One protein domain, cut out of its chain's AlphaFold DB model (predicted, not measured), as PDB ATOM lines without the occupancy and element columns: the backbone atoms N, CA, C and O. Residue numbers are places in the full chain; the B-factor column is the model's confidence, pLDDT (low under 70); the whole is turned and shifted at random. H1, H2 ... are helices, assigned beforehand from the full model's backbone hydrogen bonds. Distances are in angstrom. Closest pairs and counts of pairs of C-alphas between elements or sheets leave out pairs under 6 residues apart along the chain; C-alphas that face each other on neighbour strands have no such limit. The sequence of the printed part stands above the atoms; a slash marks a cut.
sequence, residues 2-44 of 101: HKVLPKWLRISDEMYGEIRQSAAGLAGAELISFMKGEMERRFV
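What this domain is: This is residues 2 to 44 of the 101 residues of an uncharacterized protein of Burkholderia lata (strain ATCC 17760 / DSM 23089 / LMG 22485 / NCIMB 9086 / R18194 / 383) (UniProt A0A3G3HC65). Two helices cross at a steep angle with few contacts between them, H1 over the midpart of H2. Residues 23 to 27 link them on one side, and residues 2 to 12, with no named element, loop out to Trp 8 on the other. The printed part has 43 residues, 25 of them in H1 and then H2, and no named strand; the class is all helix. It is compact, with a radius of gyration of the C-alphas of 9.7 A and spans of 26 by 18 by 18 A.

How they stand to each other: H1, residues 13 to 22, and H2, residues 28 to 42, only just touch, with 3 pairs of C-alphas within 8 A. H2 touches H1 with residues 35 to 38 alone; the closest C-alphas, those of Ile 19 and Met 35, are 7.0 A apart. The helices run opposite ways at a steep tilt of 65 degrees. In both, every O i to N i+4 pair is within hydrogen-bond range.

Where its parts are: H1 begins at C-alpha 13 (-34.256, 5.606, -38.230) and is 14.3 A long from first to last C-alpha. H2 is 21.6 A long and ends at C-alpha 42 (-29.130, -6.887, -31.014).

The domain as a whole: The C-alphas farthest apart, those of Trp 8 and Gly 25, are 27.5 A apart. The printed part has no cut, and the link H1 to H2 is tight. Residues 2 to 3 have pLDDT under 70.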
ATOM      1  N   HIS A   2     -26.948   9.703 -34.261       64.00
ATOM      2  CA  HIS A   2     -27.350   9.501 -32.863       64.00
ATOM      3  C   HIS A   2     -26.113   9.345 -31.967       64.00
ATOM      4  O   HIS A   2     -25.361   8.390 -32.118       64.00
ATOM      5  N   LYS A   3     -25.900  10.265 -31.012       63.81
ATOM      6  CA  LYS A   3     -24.709  10.311 -30.127       63.81
ATOM      7  C   LYS A   3     -24.467   9.046 -29.279       63.81
ATOM      8  O   LYS A   3     -23.419   8.942 -28.650       63.81
ATOM      9  N   VAL A   4     -25.431   8.128 -29.223       77.06
ATOM     10  CA  VAL A   4     -25.384   6.906 -28.403       77.06
ATOM     11  C   VAL A   4     -24.848   5.696 -29.181       77.06
ATOM     12  O   VAL A   4     -24.344   4.766 -28.558       77.06
ATOM     13  N   LEU A   5     -24.906   5.723 -30.519       81.75
ATOM     14  CA  LEU A   5     -24.465   4.610 -31.361       81.75
ATOM     15  C   LEU A   5     -22.930   4.489 -31.378       81.75
ATOM     16  O   LEU A   5     -22.235   5.507 -31.506       81.75
ATOM     17  N   PRO A   6     -22.376   3.265 -31.304       84.75
ATOM     18  CA  PRO A   6     -20.982   3.023 -31.645       84.75
ATOM     19  C   PRO A   6     -20.659   3.516 -33.061       84.75
ATOM     20  O   PRO A   6     -21.473   3.388 -33.968       84.75
ATOM     21  N   LYS A   7     -19.439   4.024 -33.285       86.38
ATOM     22  CA  LYS A   7     -19.026   4.575 -34.596       86.38
ATOM     23  C   LYS A   7     -19.085   3.573 -35.755       86.38
ATOM     24  O   LYS A   7     -19.131   3.989 -36.899       86.38
ATOM     25  N   TRP A   8     -19.012   2.280 -35.455       89.62
ATOM     26  CA  TRP A   8     -19.070   1.196 -36.439       89.62
ATOM     27  C   TRP A   8     -20.506   0.748 -36.748       89.62
ATOM     28  O   TRP A   8     -20.703  -0.097 -37.621       89.62
ATOM     29  N   LEU A   9     -21.498   1.276 -36.023       92.50
ATOM     30  CA  LEU A   9     -22.889   0.864 -36.122       92.50
ATOM     31  C   LEU A   9     -23.744   1.985 -36.707       92.50
ATOM     32  O   LEU A   9     -24.117   2.935 -36.014       92.50
ATOM     33  N   ARG A  10     -24.113   1.821 -37.972       93.00
ATOM     34  CA  ARG A  10     -25.138   2.627 -38.628       93.00
ATOM     35  C   ARG A  10     -26.410   1.795 -38.763       93.00
ATOM     36  O   ARG A  10     -26.369   0.666 -39.236       93.00
ATOM     37  N   ILE A  11     -27.543   2.345 -38.336       93.56
ATOM     38  CA  ILE A  11     -28.860   1.690 -38.385       93.56
ATOM     39  C   ILE A  11     -29.891   2.661 -38.955       93.56
ATOM     40  O   ILE A  11     -29.663   3.872 -38.929       93.56
ATOM     41  N   SER A  12     -30.996   2.140 -39.489       92.56
ATOM     42  CA  SER A  12     -32.096   2.971 -39.986       92.56
ATOM     43  C   SER A  12     -32.792   3.726 -38.848       92.56
ATOM     44  O   SER A  12     -32.766   3.301 -37.689       92.56
ATOM     45  N   ASP A  13     -33.453   4.835 -39.189       91.19
ATOM     46  CA  ASP A  13     -34.256   5.606 -38.230       91.19
ATOM     47  C   ASP A  13     -35.417   4.776 -37.656       91.19
ATOM     48  O   ASP A  13     -35.778   4.945 -36.493       91.19
ATOM     49  N   GLU A  14     -35.960   3.842 -38.442       92.25
ATOM     50  CA  GLU A  14     -36.994   2.889 -38.023       92.25
ATOM     51  C   GLU A  14     -36.492   1.981 -36.892       92.25
ATOM     52  O   GLU A  14     -37.044   2.008 -35.792       92.25
ATOM     53  N   MET A  15     -35.371   1.283 -37.106       92.06
ATOM     54  CA  MET A  15     -34.747   0.420 -36.095       92.06
ATOM     55  C   MET A  15     -34.356   1.215 -34.839       92.06
ATOM     56  O   MET A  15     -34.560   0.765 -33.709       92.06
ATOM     57  N   TYR A  16     -33.812   2.426 -35.009       92.38
ATOM     58  CA  TYR A  16     -33.517   3.299 -33.872       92.38
ATOM     59  C   TYR A  16     -34.795   3.672 -33.103       92.38
ATOM     60  O   TYR A  16     -34.804   3.662 -31.869       92.38
ATOM     61  N   GLY A  17     -35.872   3.984 -33.826       92.50
ATOM     62  CA  GLY A  17     -37.188   4.295 -33.281       92.50
ATOM     63  C   GLY A  17     -37.778   3.147 -32.465       92.50
ATOM     64  O   GLY A  17     -38.234   3.379 -31.348       92.50
ATOM     65  N   GLU A  18     -37.713   1.914 -32.961       92.62
ATOM     66  CA  GLU A  18     -38.193   0.712 -32.262       92.62
ATOM     67  C   GLU A  18     -37.464   0.474 -30.932       92.62
ATOM     68  O   GLU A  18     -38.084   0.253 -29.882       92.62
ATOM     69  N   ILE A  19     -36.131   0.578 -30.942       91.75
ATOM     70  CA  ILE A  19     -35.323   0.454 -29.723       91.75
ATOM     71  C   ILE A  19     -35.668   1.596 -28.757       91.75
ATOM     72  O   ILE A  19     -35.846   1.376 -27.557       91.75
ATOM     73  N   ARG A  20     -35.836   2.821 -29.272       90.81
ATOM     74  CA  ARG A  20     -36.194   3.988 -28.460       90.81
ATOM     75  C   ARG A  20     -37.582   3.872 -27.831       90.81
ATOM     76  O   ARG A  20     -37.746   4.332 -26.699       90.81
ATOM     77  N   GLN A  21     -38.558   3.288 -28.527       93.31
ATOM     78  CA  GLN A  21     -39.898   3.024 -27.993       93.31
ATOM     79  C   GLN A  21     -39.850   2.024 -26.835       93.31
ATOM     80  O   GLN A  21     -40.524   2.225 -25.829       93.31
ATOM     81  N   SER A  22     -38.975   1.019 -26.919       90.50
ATOM     82  CA  SER A  22     -38.739   0.068 -25.821       90.50
ATOM     83  C   SER A  22     -38.149   0.741 -24.567       90.50
ATOM     84  O   SER A  22     -38.279   0.219 -23.466       90.50
ATOM     85  N   ALA A  23     -37.549   1.925 -24.725       91.06
ATOM     86  CA  ALA A  23     -37.026   2.776 -23.656       91.06
ATOM     87  C   ALA A  23     -38.015   3.880 -23.214       91.06
ATOM     88  O   ALA A  23     -37.596   4.936 -22.717       91.06
ATOM     89  N   ALA A  24     -39.316   3.734 -23.490       90.31
ATOM     90  CA  ALA A  24     -40.322   4.731 -23.122       90.31
ATOM     91  C   ALA A  24     -40.290   5.018 -21.608       90.31
ATOM     92  O   ALA A  24     -40.203   4.111 -20.788       90.31
ATOM     93  N   GLY A  25     -40.323   6.300 -21.240       91.81
ATOM     94  CA  GLY A  25     -40.226   6.745 -19.844       91.81
ATOM     95  C   GLY A  25     -38.800   6.886 -19.295       91.81
ATOM     96  O   GLY A  25     -38.623   7.584 -18.303       91.81
ATOM     97  N   LEU A  26     -37.778   6.327 -19.956       93.25
ATOM     98  CA  LEU A  26     -36.378   6.529 -19.560       93.25
ATOM     99  C   LEU A  26     -35.834   7.873 -20.064       93.25
ATOM    100  O   LEU A  26     -36.137   8.316 -21.180       93.25
ATOM    101  N   ALA A  27     -34.967   8.494 -19.261       91.69
ATOM    102  CA  ALA A  27     -34.303   9.756 -19.578       91.69
ATOM    103  C   ALA A  27     -32.840   9.781 -19.096       91.69
ATOM    104  O   ALA A  27     -32.389   8.914 -18.349       91.69
ATOM    105  N   GLY A  28     -32.078  10.783 -19.546       90.12
ATOM    106  CA  GLY A  28     -30.713  11.029 -19.074       90.12
ATOM    107  C   GLY A  28     -29.773   9.826 -19.228       90.12
ATOM    108  O   GLY A  28     -29.712   9.198 -20.285       90.12
ATOM    109  N   ALA A  29     -29.018   9.526 -18.170       90.44
ATOM    110  CA  ALA A  29     -28.032   8.446 -18.157       90.44
ATOM    111  C   ALA A  29     -28.666   7.049 -18.283       90.44
ATOM    112  O   ALA A  29     -28.088   6.181 -18.936       90.44
ATOM    113  N   GLU A  30     -29.861   6.849 -17.721       92.12
ATOM    114  CA  GLU A  30     -30.576   5.569 -17.779       92.12
ATOM    115  C   GLU A  30     -30.976   5.225 -19.213       92.12
ATOM    116  O   GLU A  30     -30.716   4.118 -19.679       92.12
ATOM    117  N   LEU A  31     -31.507   6.204 -19.955       91.06
ATOM    118  CA  LEU A  31     -31.810   6.035 -21.376       91.06
ATOM    119  C   LEU A  31     -30.553   5.676 -22.171       91.06
ATOM    120  O   LEU A  31     -30.584   4.773 -23.002       91.06
ATOM    121  N   ILE A  32     -29.437   6.368 -21.926       89.88
ATOM    122  CA  ILE A  32     -28.178   6.092 -22.631       89.88
ATOM    123  C   ILE A  32     -27.705   4.666 -22.342       89.88
ATOM    124  O   ILE A  32     -27.315   3.962 -23.272       89.88
ATOM    125  N   SER A  33     -27.742   4.236 -21.078       91.12
ATOM    126  CA  SER A  33     -27.327   2.886 -20.693       91.12
ATOM    127  C   SER A  33     -28.232   1.820 -21.306       91.12
ATOM    128  O   SER A  33     -27.729   0.828 -21.826       91.12
ATOM    129  N   PHE A  34     -29.548   2.042 -21.297       92.94
ATOM    130  CA  PHE A  34     -30.515   1.130 -21.902       92.94
ATOM    131  C   PHE A  34     -30.278   0.984 -23.407       92.94
ATOM    132  O   PHE A  34     -30.148  -0.124 -23.916       92.94
ATOM    133  N   MET A  35     -30.158   2.111 -24.117       91.81
ATOM    134  CA  MET A  35     -29.940   2.118 -25.565       91.81
ATOM    135  C   MET A  35     -28.638   1.399 -25.938       91.81
ATOM    136  O   MET A  35     -28.627   0.635 -26.898       91.81
ATOM    137  N   LYS A  36     -27.553   1.602 -25.175       90.12
ATOM    138  CA  LYS A  36     -26.289   0.876 -25.384       90.12
ATOM    139  C   LYS A  36     -26.448  -0.629 -25.169       90.12
ATOM    140  O   LYS A  36     -26.006  -1.393 -26.019       90.12
ATOM    141  N   GLY A  37     -27.112  -1.038 -24.088       91.88
ATOM    142  CA  GLY A  37     -27.371  -2.452 -23.811       91.88
ATOM    143  C   GLY A  37     -28.195  -3.122 -24.913       91.88
ATOM    144  O   GLY A  37     -27.858  -4.216 -25.356       91.88
ATOM    145  N   GLU A  38     -29.220  -2.441 -25.434       92.94
ATOM    146  CA  GLU A  38     -29.998  -2.952 -26.567       92.94
ATOM    147  C   GLU A  38     -29.169  -3.051 -27.852       92.94
ATOM    148  O   GLU A  38     -29.318  -4.018 -28.599       92.94
ATOM    149  N   MET A  39     -28.271  -2.095 -28.106       90.88
ATOM    150  CA  MET A  39     -27.367  -2.168 -29.255       90.88
ATOM    151  C   MET A  39     -26.416  -3.366 -29.141       90.88
ATOM    152  O   MET A  39     -26.287  -4.136 -30.087       90.88
ATOM    153  N   GLU A  40     -25.793  -3.568 -27.982       89.56
ATOM    154  CA  GLU A  40     -24.899  -4.709 -27.739       89.56
ATOM    155  C   GLU A  40     -25.636  -6.050 -27.840       89.56
ATOM    156  O   GLU A  40     -25.092  -7.024 -28.360       89.56
ATOM    157  N   ARG A  41     -26.895  -6.098 -27.393       92.69
ATOM    158  CA  ARG A  41     -27.725  -7.305 -27.446       92.69
ATOM    159  C   ARG A  41     -28.173  -7.657 -28.865       92.69
ATOM    160  O   ARG A  41     -28.225  -8.838 -29.202       92.69
ATOM    161  N   ARG A  42     -28.559  -6.664 -29.673       93.75
ATOM    162  CA  ARG A  42     -29.130  -6.887 -31.014       93.75
ATOM    163  C   ARG A  42     -28.070  -6.975 -32.114       93.75
ATOM    164  O   ARG A  42     -28.245  -7.746 -33.051       93.75
ATOM    165  N   PHE A  43     -26.976  -6.221 -32.013       95.56
ATOM    166  CA  PHE A  43     -25.947  -6.130 -33.054       95.56
ATOM    167  C   PHE A  43     -24.717  -6.948 -32.673       95.56
ATOM    168  O   PHE A  43     -23.730  -6.446 -32.135       95.56
ATOM    169  N   VAL A  44     -24.798  -8.246 -32.950       96.00
ATOM    170  CA  VAL A  44     -23.792  -9.222 -32.527       96.00
ATOM    171  C   VAL A  44     -22.634  -9.285 -33.523       96.00
ATOM    172  O   VAL A  44     -22.841  -9.466 -34.723       96.00
TER     173      VAL A  44